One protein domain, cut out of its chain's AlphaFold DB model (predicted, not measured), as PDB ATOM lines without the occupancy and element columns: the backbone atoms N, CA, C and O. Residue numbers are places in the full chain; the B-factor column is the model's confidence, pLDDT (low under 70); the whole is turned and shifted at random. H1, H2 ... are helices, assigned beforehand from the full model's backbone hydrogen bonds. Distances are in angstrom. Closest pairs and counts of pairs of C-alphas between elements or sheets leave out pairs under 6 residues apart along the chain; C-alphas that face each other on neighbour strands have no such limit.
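This is residues 10 to 75 of the 232 residues of the protein "MFS domain-containing protein" of Fusarium oxysporum (UniProt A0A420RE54). Four helices are strung out one after another, H1 and H2 as a slanted pair at one end and H3 and H4 as a slanted pair at the other, with no common core. Residues 49 to 62, between H3 and H4, swing out in a wide loop before the chain returns to H4, and residues 21 to 27 stick out at the H1 end. The printed part has 66 residues with four named helices, in the order H1, H2, H3, H4, and no named strand; its class is all helix. It is only just loose, close to compact, with a radius of gyration of the C-alphas of 13.2 A, and only just elongated, spanning 37 by 24 by 17 A.

H1, residues 10 to 22, is the longest helix by residues. It touches H2, residues 28 to 39, at a steep tilt of 46 degrees, opposite ways; their closest C-alphas, those of Cys 20 and Arg 28, are 6.4 A apart. H3, residues 41 to 48, is close to H2 but not clearly touching, about perpendicular at 85 degrees; their closest C-alphas, of Val 37 and Tyr 44, are 6.5 A apart. H4, residues 63 to 74, touches H3 with residues 66 to 70 alone, at a steep tilt of 57 degrees, opposite ways; the closest C-alphas, of Ser 48 and Lys 66, are 4.7 A apart. H1 is apart from H3 and H4, and H2 is apart from H4. Each O i to N i+4 pair is within hydrogen-bond range in H1, H2 and H3, and 7 of 8 are in H4.

H1 measures 18.5 A from C-alpha 10 at (-4.713, 22.485, 9.853) to C-alpha 22. H2 measures 16.3 A, H3 10.3 A, and H4 16.5 A, ending at C-alpha 74 at (-31.845, 39.076, 7.566).

The C-alphas farthest apart, of Lys 21 and Leu 51, are 37.3 A apart. The printed part has no cut. The links H1 to H2 and H2 to H3 are tight; H3 to H4 is long, with 14 residues. The mean pLDDT of the printed part is 83.7; residues 53 to 56 are under 70.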
ATOM      1  N   PRO A  10      -5.824  22.255   8.930       82.50
ATOM      2  CA  PRO A  10      -4.713  22.485   9.853       82.50
ATOM      3  C   PRO A  10      -4.661  23.923  10.386       82.50
ATOM      4  O   PRO A  10      -4.281  24.134  11.537       82.50
ATOM      5  N   VAL A  11      -5.059  24.916   9.582       83.56
ATOM      6  CA  VAL A  11      -5.129  26.318  10.021       83.56
ATOM      7  C   VAL A  11      -6.295  26.513  10.988       83.56
ATOM      8  O   VAL A  11      -6.125  27.180  12.007       83.56
ATOM      9  N   LEU A  12      -7.443  25.884  10.715       82.44
ATOM     10  CA  LEU A  12      -8.610  25.933  11.597       82.44
ATOM     11  C   LEU A  12      -8.295  25.337  12.976       82.44
ATOM     12  O   LEU A  12      -8.518  25.994  13.990       82.44
ATOM     13  N   ARG A  13      -7.694  24.139  13.012       84.44
ATOM     14  CA  ARG A  13      -7.299  23.457  14.258       84.44
ATOM     15  C   ARG A  13      -6.310  24.279  15.077       84.44
ATOM     16  O   ARG A  13      -6.515  24.455  16.271       84.44
ATOM     17  N   ARG A  14      -5.291  24.859  14.431       86.75
ATOM     18  CA  ARG A  14      -4.339  25.755  15.109       86.75
ATOM     19  C   ARG A  14      -5.037  26.992  15.694       86.75
ATOM     20  O   ARG A  14      -4.666  27.441  16.777       86.75
ATOM     21  N   GLY A  15      -6.026  27.545  14.989       83.75
ATOM     22  CA  GLY A  15      -6.838  28.661  15.477       83.75
ATOM     23  C   GLY A  15      -7.645  28.293  16.724       83.75
ATOM     24  O   GLY A  15      -7.595  29.024  17.709       83.75
ATOM     25  N   ILE A  16      -8.306  27.133  16.707       85.75
ATOM     26  CA  ILE A  16      -9.052  26.588  17.852       85.75
ATOM     27  C   ILE A  16      -8.123  26.376  19.054       85.75
ATOM     28  O   ILE A  16      -8.423  26.854  20.144       85.75
ATOM     29  N   ASP A  17      -6.964  25.740  18.852       86.88
ATOM     30  CA  ASP A  17      -5.989  25.496  19.926       86.88
ATOM     31  C   ASP A  17      -5.496  26.806  20.565       86.88
ATOM     32  O   ASP A  17      -5.303  26.880  21.778       86.88
ATOM     33  N   THR A  18      -5.309  27.850  19.752       87.50
ATOM     34  CA  THR A  18      -4.913  29.178  20.242       87.50
ATOM     35  C   THR A  18      -6.044  29.815  21.051       87.50
ATOM     36  O   THR A  18      -5.812  30.287  22.160       87.50
ATOM     37  N   LEU A  19      -7.280  29.761  20.544       84.38
ATOM     38  CA  LEU A  19      -8.446  30.350  21.202       84.38
ATOM     39  C   LEU A  19      -8.744  29.684  22.554       84.38
ATOM     40  O   LEU A  19      -8.957  30.380  23.542       84.38
ATOM     41  N   CYS A  20      -8.703  28.351  22.621       86.81
ATOM     42  CA  CYS A  20      -8.898  27.603  23.868       86.81
ATOM     43  C   CYS A  20      -7.783  27.866  24.891       86.81
ATOM     44  O   CYS A  20      -8.020  27.783  26.094       86.81
ATOM     45  N   LYS A  21      -6.565  28.186  24.433       88.44
ATOM     46  CA  LYS A  21      -5.457  28.569  25.316       88.44
ATOM     47  C   LYS A  21      -5.647  29.972  25.894       88.44
ATOM     48  O   LYS A  21      -5.361  30.179  27.072       88.44
ATOM     49  N   ASP A  22      -6.118  30.911  25.079       86.75
ATOM     50  CA  ASP A  22      -6.308  32.310  25.476       86.75
ATOM     51  C   ASP A  22      -7.597  32.518  26.293       86.75
ATOM     52  O   ASP A  22      -7.671  33.425  27.123       86.75
ATOM     53  N   LEU A  23      -8.606  31.665  26.091       84.56
ATOM     54  CA  LEU A  23      -9.904  31.714  26.764       84.56
ATOM     55  C   LEU A  23     -10.229  30.356  27.415       84.56
ATOM     56  O   LEU A  23     -11.014  29.578  26.868       84.56
ATOM     57  N   PRO A  24      -9.681  30.068  28.611       80.94
ATOM     58  CA  PRO A  24      -9.830  28.767  29.273       80.94
ATOM     59  C   PRO A  24     -11.261  28.458  29.739       80.94
ATOM     60  O   PRO A  24     -11.532  27.350  30.190       80.94
ATOM     61  N   SER A  25     -12.178  29.427  29.666       84.75
ATOM     62  CA  SER A  25     -13.593  29.243  29.992       84.75
ATOM     63  C   SER A  25     -14.407  28.598  28.869       84.75
ATOM     64  O   SER A  25     -15.554  28.244  29.122       84.75
ATOM     65  N   LEU A  26     -13.877  28.508  27.643       81.81
ATOM     66  CA  LEU A  26     -14.584  27.886  26.522       81.81
ATOM     67  C   LEU A  26     -14.260  26.398  26.422       81.81
ATOM     68  O   LEU A  26     -13.092  26.000  26.391       81.81
ATOM     69  N   GLU A  27     -15.304  25.584  26.301       87.94
ATOM     70  CA  GLU A  27     -15.154  24.165  26.029       87.94
ATOM     71  C   GLU A  27     -14.718  23.953  24.575       87.94
ATOM     72  O   GLU A  27     -15.244  24.559  23.639       87.94
ATOM     73  N   ARG A  28     -13.720  23.089  24.369       85.94
ATOM     74  CA  ARG A  28     -13.133  22.860  23.043       85.94
ATOM     75  C   ARG A  28     -14.169  22.378  22.023       85.94
ATOM     76  O   ARG A  28     -14.114  22.806  20.874       85.94
ATOM     77  N   ASP A  29     -15.104  21.530  22.446       85.38
ATOM     78  CA  ASP A  29     -16.165  20.996  21.585       85.38
ATOM     79  C   ASP A  29     -17.090  22.107  21.062       85.38
ATOM     80  O   ASP A  29     -17.392  22.167  19.870       85.38
ATOM     81  N   GLU A  30     -17.455  23.066  21.918       85.94
ATOM     82  CA  GLU A  30     -18.264  24.221  21.520       85.94
ATOM     83  C   GLU A  30     -17.542  25.086  20.479       85.94
ATOM     84  O   GLU A  30     -18.146  25.519  19.493       85.94
ATOM     85  N   VAL A  31     -16.234  25.303  20.661       85.50
ATOM     86  CA  VAL A  31     -15.409  26.072  19.720       85.50
ATOM     87  C   VAL A  31     -15.267  25.340  18.384       85.50
ATOM     88  O   VAL A  31     -15.352  25.975  17.333       85.50
ATOM     89  N   GLU A  32     -15.091  24.017  18.398       86.75
ATOM     90  CA  GLU A  32     -15.022  23.192  17.185       86.75
ATOM     91  C   GLU A  32     -16.359  23.189  16.422       86.75
ATOM     92  O   GLU A  32     -16.367  23.435  15.209       86.75
ATOM     93  N   ARG A  33     -17.496  23.028  17.120       88.88
ATOM     94  CA  ARG A  33     -18.845  23.142  16.528       88.88
ATOM     95  C   ARG A  33     -19.063  24.516  15.894       88.88
ATOM     96  O   ARG A  33     -19.475  24.604  14.734       88.88
ATOM     97  N   ALA A  34     -18.759  25.589  16.625       86.00
ATOM     98  CA  ALA A  34     -18.919  26.956  16.135       86.00
ATOM     99  C   ALA A  34     -18.011  27.247  14.927       86.00
ATOM    100  O   ALA A  34     -18.452  27.866  13.955       86.00
ATOM    101  N   ALA A  35     -16.766  26.766  14.954       85.31
ATOM    102  CA  ALA A  35     -15.815  26.914  13.858       85.31
ATOM    103  C   ALA A  35     -16.302  26.225  12.572       85.31
ATOM    104  O   ALA A  35     -16.187  26.800  11.485       85.31
ATOM    105  N   GLU A  36     -16.891  25.033  12.684       85.69
ATOM    106  CA  GLU A  36     -17.431  24.295  11.538       85.69
ATOM    107  C   GLU A  36     -18.682  24.971  10.953       85.69
ATOM    108  O   GLU A  36     -18.818  25.095   9.727       85.69
ATOM    109  N   VAL A  37     -19.565  25.492  11.812       87.12
ATOM    110  CA  VAL A  37     -20.723  26.290  11.379       87.12
ATOM    111  C   VAL A  37     -20.274  27.572  10.675       87.12
ATOM    112  O   VAL A  37     -20.787  27.887   9.600       87.12
ATOM    113  N   ALA A  38     -19.274  28.274  11.216       84.44
ATOM    114  CA  ALA A  38     -18.729  29.495  10.625       84.44
ATOM    115  C   ALA A  38     -18.041  29.238   9.271       84.44
ATOM    116  O   ALA A  38     -18.260  29.987   8.315       84.44
ATOM    117  N   LYS A  39     -17.263  28.151   9.155       83.94
ATOM    118  CA  LYS A  39     -16.611  27.725   7.901       83.94
ATOM    119  C   LYS A  39     -17.632  27.489   6.786       83.94
ATOM    120  O   LYS A  39     -17.408  27.893   5.646       83.94
ATOM    121  N   ASN A  40     -18.769  26.885   7.129       85.12
ATOM    122  CA  ASN A  40     -19.844  26.527   6.205       85.12
ATOM    123  C   ASN A  40     -21.101  27.406   6.381       85.12
ATOM    124  O   ASN A  40     -22.227  26.948   6.164       85.12
ATOM    125  N   GLY A  41     -20.934  28.690   6.719       83.00
ATOM    126  CA  GLY A  41     -22.046  29.560   7.126       83.00
ATOM    127  C   GLY A  41     -23.204  29.647   6.123       83.00
ATOM    128  O   GLY A  41     -24.370  29.615   6.507       83.00
ATOM    129  N   ASN A  42     -22.927  29.675   4.811       84.62
ATOM    130  CA  ASN A  42     -23.993  29.723   3.800       84.62
ATOM    131  C   ASN A  42     -24.776  28.400   3.690       84.62
ATOM    132  O   ASN A  42     -25.966  28.421   3.371       84.62
ATOM    133  N   TYR A  43     -24.129  27.259   3.946       86.06
ATOM    134  CA  TYR A  43     -24.798  25.958   3.992       86.06
ATOM    135  C   TYR A  43     -25.749  25.901   5.188       86.06
ATOM    136  O   TYR A  43     -26.942  25.657   5.001       86.06
ATOM    137  N   TYR A  44     -25.254  26.227   6.384       86.50
ATOM    138  CA  TYR A  44     -26.055  26.201   7.606       86.50
ATOM    139  C   TYR A  44     -27.166  27.260   7.617       86.50
ATOM    140  O   TYR A  44     -28.266  26.978   8.086       86.50
ATOM    141  N   TYR A  45     -26.957  28.423   6.995       86.75
ATOM    142  CA  TYR A  45     -28.024  29.400   6.750       86.75
ATOM    143  C   TYR A  45     -29.153  28.823   5.877       86.75
ATOM    144  O   TYR A  45     -30.332  28.923   6.220       86.75
ATOM    145  N   ARG A  46     -28.812  28.178   4.750       86.44
ATOM    146  CA  ARG A  46     -29.809  27.575   3.847       86.44
ATOM    147  C   ARG A  46     -30.521  26.381   4.486       86.44
ATOM    148  O   ARG A  46     -31.719  26.220   4.262       86.44
ATOM    149  N   LEU A  47     -29.803  25.590   5.284       87.06
ATOM    150  CA  LEU A  47     -30.363  24.510   6.099       87.06
ATOM    151  C   LEU A  47     -31.359  25.061   7.133       87.06
ATOM    152  O   LEU A  47     -32.466  24.546   7.251       87.06
ATOM    153  N   SER A  48     -31.008  26.157   7.813       86.69
ATOM    154  CA  SER A  48     -31.858  26.814   8.818       86.69
ATOM    155  C   SER A  48     -33.149  27.383   8.224       86.69
ATOM    156  O   SER A  48     -34.203  27.301   8.846       86.69
ATOM    157  N   LYS A  49     -33.101  27.887   6.984       87.62
ATOM    158  CA  LYS A  49     -34.282  28.330   6.216       87.62
ATOM    159  C   LYS A  49     -35.140  27.191   5.648       87.62
ATOM    160  O   LYS A  49     -36.154  27.476   5.016       87.62
ATOM    161  N   GLY A  50     -34.726  25.929   5.786       83.81
ATOM    162  CA  GLY A  50     -35.410  24.786   5.168       83.81
ATOM    163  C   GLY A  50     -35.273  24.719   3.639       83.81
ATOM    164  O   GLY A  50     -36.035  24.016   2.986       83.81
ATOM    165  N   LEU A  51     -34.306  25.436   3.050       83.81
ATOM    166  CA  LEU A  51     -34.055  25.436   1.596       83.81
ATOM    167  C   LEU A  51     -33.258  24.210   1.129       83.81
ATOM    168  O   LEU A  51     -33.123  23.983  -0.073       83.81
ATOM    169  N   ILE A  52     -32.663  23.475   2.070       82.88
ATOM    170  CA  ILE A  52     -31.921  22.238   1.838       82.88
ATOM    171  C   ILE A  52     -32.335  21.262   2.939       82.88
ATOM    172  O   ILE A  52     -32.226  21.584   4.117       82.88
ATOM    173  N   THR A  53     -32.768  20.067   2.560       69.12
ATOM    174  CA  THR A  53     -33.073  18.950   3.461       69.12
ATOM    175  C   THR A  53     -31.978  17.904   3.303       69.12
ATOM    176  O   THR A  53     -32.087  16.981   2.505       69.12
ATOM    177  N   ASN A  54     -30.865  18.090   4.012       68.75
ATOM    178  CA  ASN A  54     -29.803  17.088   4.077       68.75
ATOM    179  C   ASN A  54     -29.957  16.300   5.382       68.75
ATOM    180  O   ASN A  54     -30.067  16.912   6.442       68.75
ATOM    181  N   LEU A  55     -29.994  14.966   5.309       61.78
ATOM    182  CA  LEU A  55     -30.335  14.103   6.450       61.78
ATOM    183  C   LEU A  55     -29.181  13.869   7.446       61.78
ATOM    184  O   LEU A  55     -29.399  13.240   8.475       61.78
ATOM    185  N   SER A  56     -27.963  14.347   7.168       68.06
ATOM    186  CA  SER A  56     -26.807  14.160   8.065       68.06
ATOM    187  C   SER A  56     -25.851  15.359   8.013       68.06
ATOM    188  O   SER A  56     -24.802  15.284   7.368       68.06
ATOM    189  N   PRO A  57     -26.218  16.507   8.609       78.56
ATOM    190  CA  PRO A  57     -25.279  17.609   8.786       78.56
ATOM    191  C   PRO A  57     -24.145  17.196   9.742       78.56
ATOM    192  O   PRO A  57     -24.355  16.401  10.651       78.56
ATOM    193  N   VAL A  58     -22.944  17.751   9.543       80.88
ATOM    194  CA  VAL A  58     -21.782  17.498  10.422       80.88
ATOM    195  C   VAL A  58     -22.038  18.026  11.836       80.88
ATOM    196  O   VAL A  58     -21.627  17.406  12.809       80.88
ATOM    197  N   VAL A  59     -22.741  19.156  11.942       83.12
ATOM    198  CA  VAL A  59     -23.181  19.743  13.209       83.12
ATOM    199  C   VAL A  59     -24.703  19.809  13.224       83.12
ATOM    200  O   VAL A  59     -25.321  20.419  12.346       83.12
ATOM    201  N   GLU A  60     -25.315  19.207  14.240       84.06
ATOM    202  CA  GLU A  60     -26.738  19.387  14.506       84.06
ATOM    203  C   GLU A  60     -26.983  20.739  15.185       84.06
ATOM    204  O   GLU A  60     -26.339  21.094  16.175       84.06
ATOM    205  N   LEU A  61     -27.914  21.497  14.602       83.44
ATOM    206  CA  LEU A  61     -28.360  22.798  15.091       83.44
ATOM    207  C   LEU A  61     -29.716  22.652  15.780       83.44
ATOM    208  O   LEU A  61     -30.669  22.109  15.199       83.44
ATOM    209  N   THR A  62     -29.817  23.220  16.972       87.50
ATOM    210  CA  THR A  62     -31.071  23.452  17.691       87.50
ATOM    211  C   THR A  62     -31.964  24.448  16.938       87.50
ATOM    212  O   THR A  62     -31.527  25.141  16.015       87.50
ATOM    213  N   LEU A  63     -33.251  24.514  17.297       85.06
ATOM    214  CA  LEU A  63     -34.185  25.462  16.676       85.06
ATOM    215  C   LEU A  63     -33.766  26.918  16.928       85.06
ATOM    216  O   LEU A  63     -33.749  27.711  15.990       85.06
ATOM    217  N   ASP A  64     -33.326  27.225  18.148       86.06
ATOM    218  CA  ASP A  64     -32.880  28.566  18.533       86.06
ATOM    219  C   ASP A  64     -31.626  29.003  17.753       86.06
ATOM    220  O   ASP A  64     -31.532  30.148  17.300       86.06
ATOM    221  N   GLU A  65     -30.673  28.090  17.527       85.44
ATOM    222  CA  GLU A  65     -29.482  28.358  16.706       85.44
ATOM    223  C   GLU A  65     -29.861  28.622  15.239       85.44
ATOM    224  O   GLU A  65     -29.328  29.545  14.617       85.44
ATOM    225  N   LYS A  66     -30.818  27.864  14.684       86.44
ATOM    226  CA  LYS A  66     -31.316  28.077  13.312       86.44
ATOM    227  C   LYS A  66     -31.975  29.445  13.158       86.44
ATOM    228  O   LYS A  66     -31.677  30.160  12.199       86.44
ATOM    229  N   GLU A  67     -32.850  29.817  14.090       86.44
ATOM    230  CA  GLU A  67     -33.491  31.136  14.083       86.44
ATOM    231  C   GLU A  67     -32.460  32.260  14.210       86.44
ATOM    232  O   GLU A  67     -32.528  33.244  13.469       86.44
ATOM    233  N   SER A  68     -31.461  32.081  15.077       84.06
ATOM    234  CA  SER A  68     -30.378  33.046  15.281       84.06
ATOM    235  C   SER A  68     -29.530  33.249  14.021       84.06
ATOM    236  O   SER A  68     -29.264  34.395  13.654       84.06
ATOM    237  N   LEU A  69     -29.173  32.174  13.305       83.88
ATOM    238  CA  LEU A  69     -28.416  32.242  12.044       83.88
ATOM    239  C   LEU A  69     -29.184  32.966  10.930       83.88
ATOM    240  O   LEU A  69     -28.598  33.697  10.126       83.88
ATOM    241  N   VAL A  70     -30.504  32.771  10.858       85.19
ATOM    242  CA  VAL A  70     -31.348  33.489   9.890       85.19
ATOM    243  C   VAL A  70     -31.464  34.959  10.284       85.19
ATOM    244  O   VAL A  70     -31.276  35.840   9.442       85.19
ATOM    245  N   ALA A  71     -31.722  35.229  11.565       83.56
ATOM    246  CA  ALA A  71     -31.856  36.581  12.086       83.56
ATOM    247  C   ALA A  71     -30.565  37.393  11.917       83.56
ATOM    248  O   ALA A  71     -30.645  38.552  11.528       83.56
ATOM    249  N   GLU A  72     -29.387  36.804  12.139       80.00
ATOM    250  CA  GLU A  72     -28.084  37.447  11.916       80.00
ATOM    251  C   GLU A  72     -27.947  38.020  10.492       80.00
ATOM    252  O   GLU A  72     -27.459  39.135  10.305       80.00
ATOM    253  N   ARG A  73     -28.415  37.289   9.474       80.69
ATOM    254  CA  ARG A  73     -28.293  37.716   8.074       80.69
ATOM    255  C   ARG A  73     -29.420  38.646   7.631       80.69
ATOM    256  O   ARG A  73     -29.164  39.598   6.896       80.69
ATOM    257  N   GLU A  74     -30.652  38.370   8.052       82.62
ATOM    258  CA  GLU A  74     -31.845  39.076   7.566       82.62
ATOM    259  C   GLU A  74     -32.235  40.293   8.420       82.62
ATOM    260  O   GLU A  74     -32.938  41.179   7.935       82.62
ATOM    261  N   ARG A  75     -31.779  40.380   9.676       76.69
ATOM    262  CA  ARG A  75     -32.072  41.504  10.577       76.69
ATOM    263  C   ARG A  75     -30.786  42.231  10.940       76.69
ATOM    264  O   ARG A  75     -29.889  41.641  11.529       76.69
TER     265      ARG A  75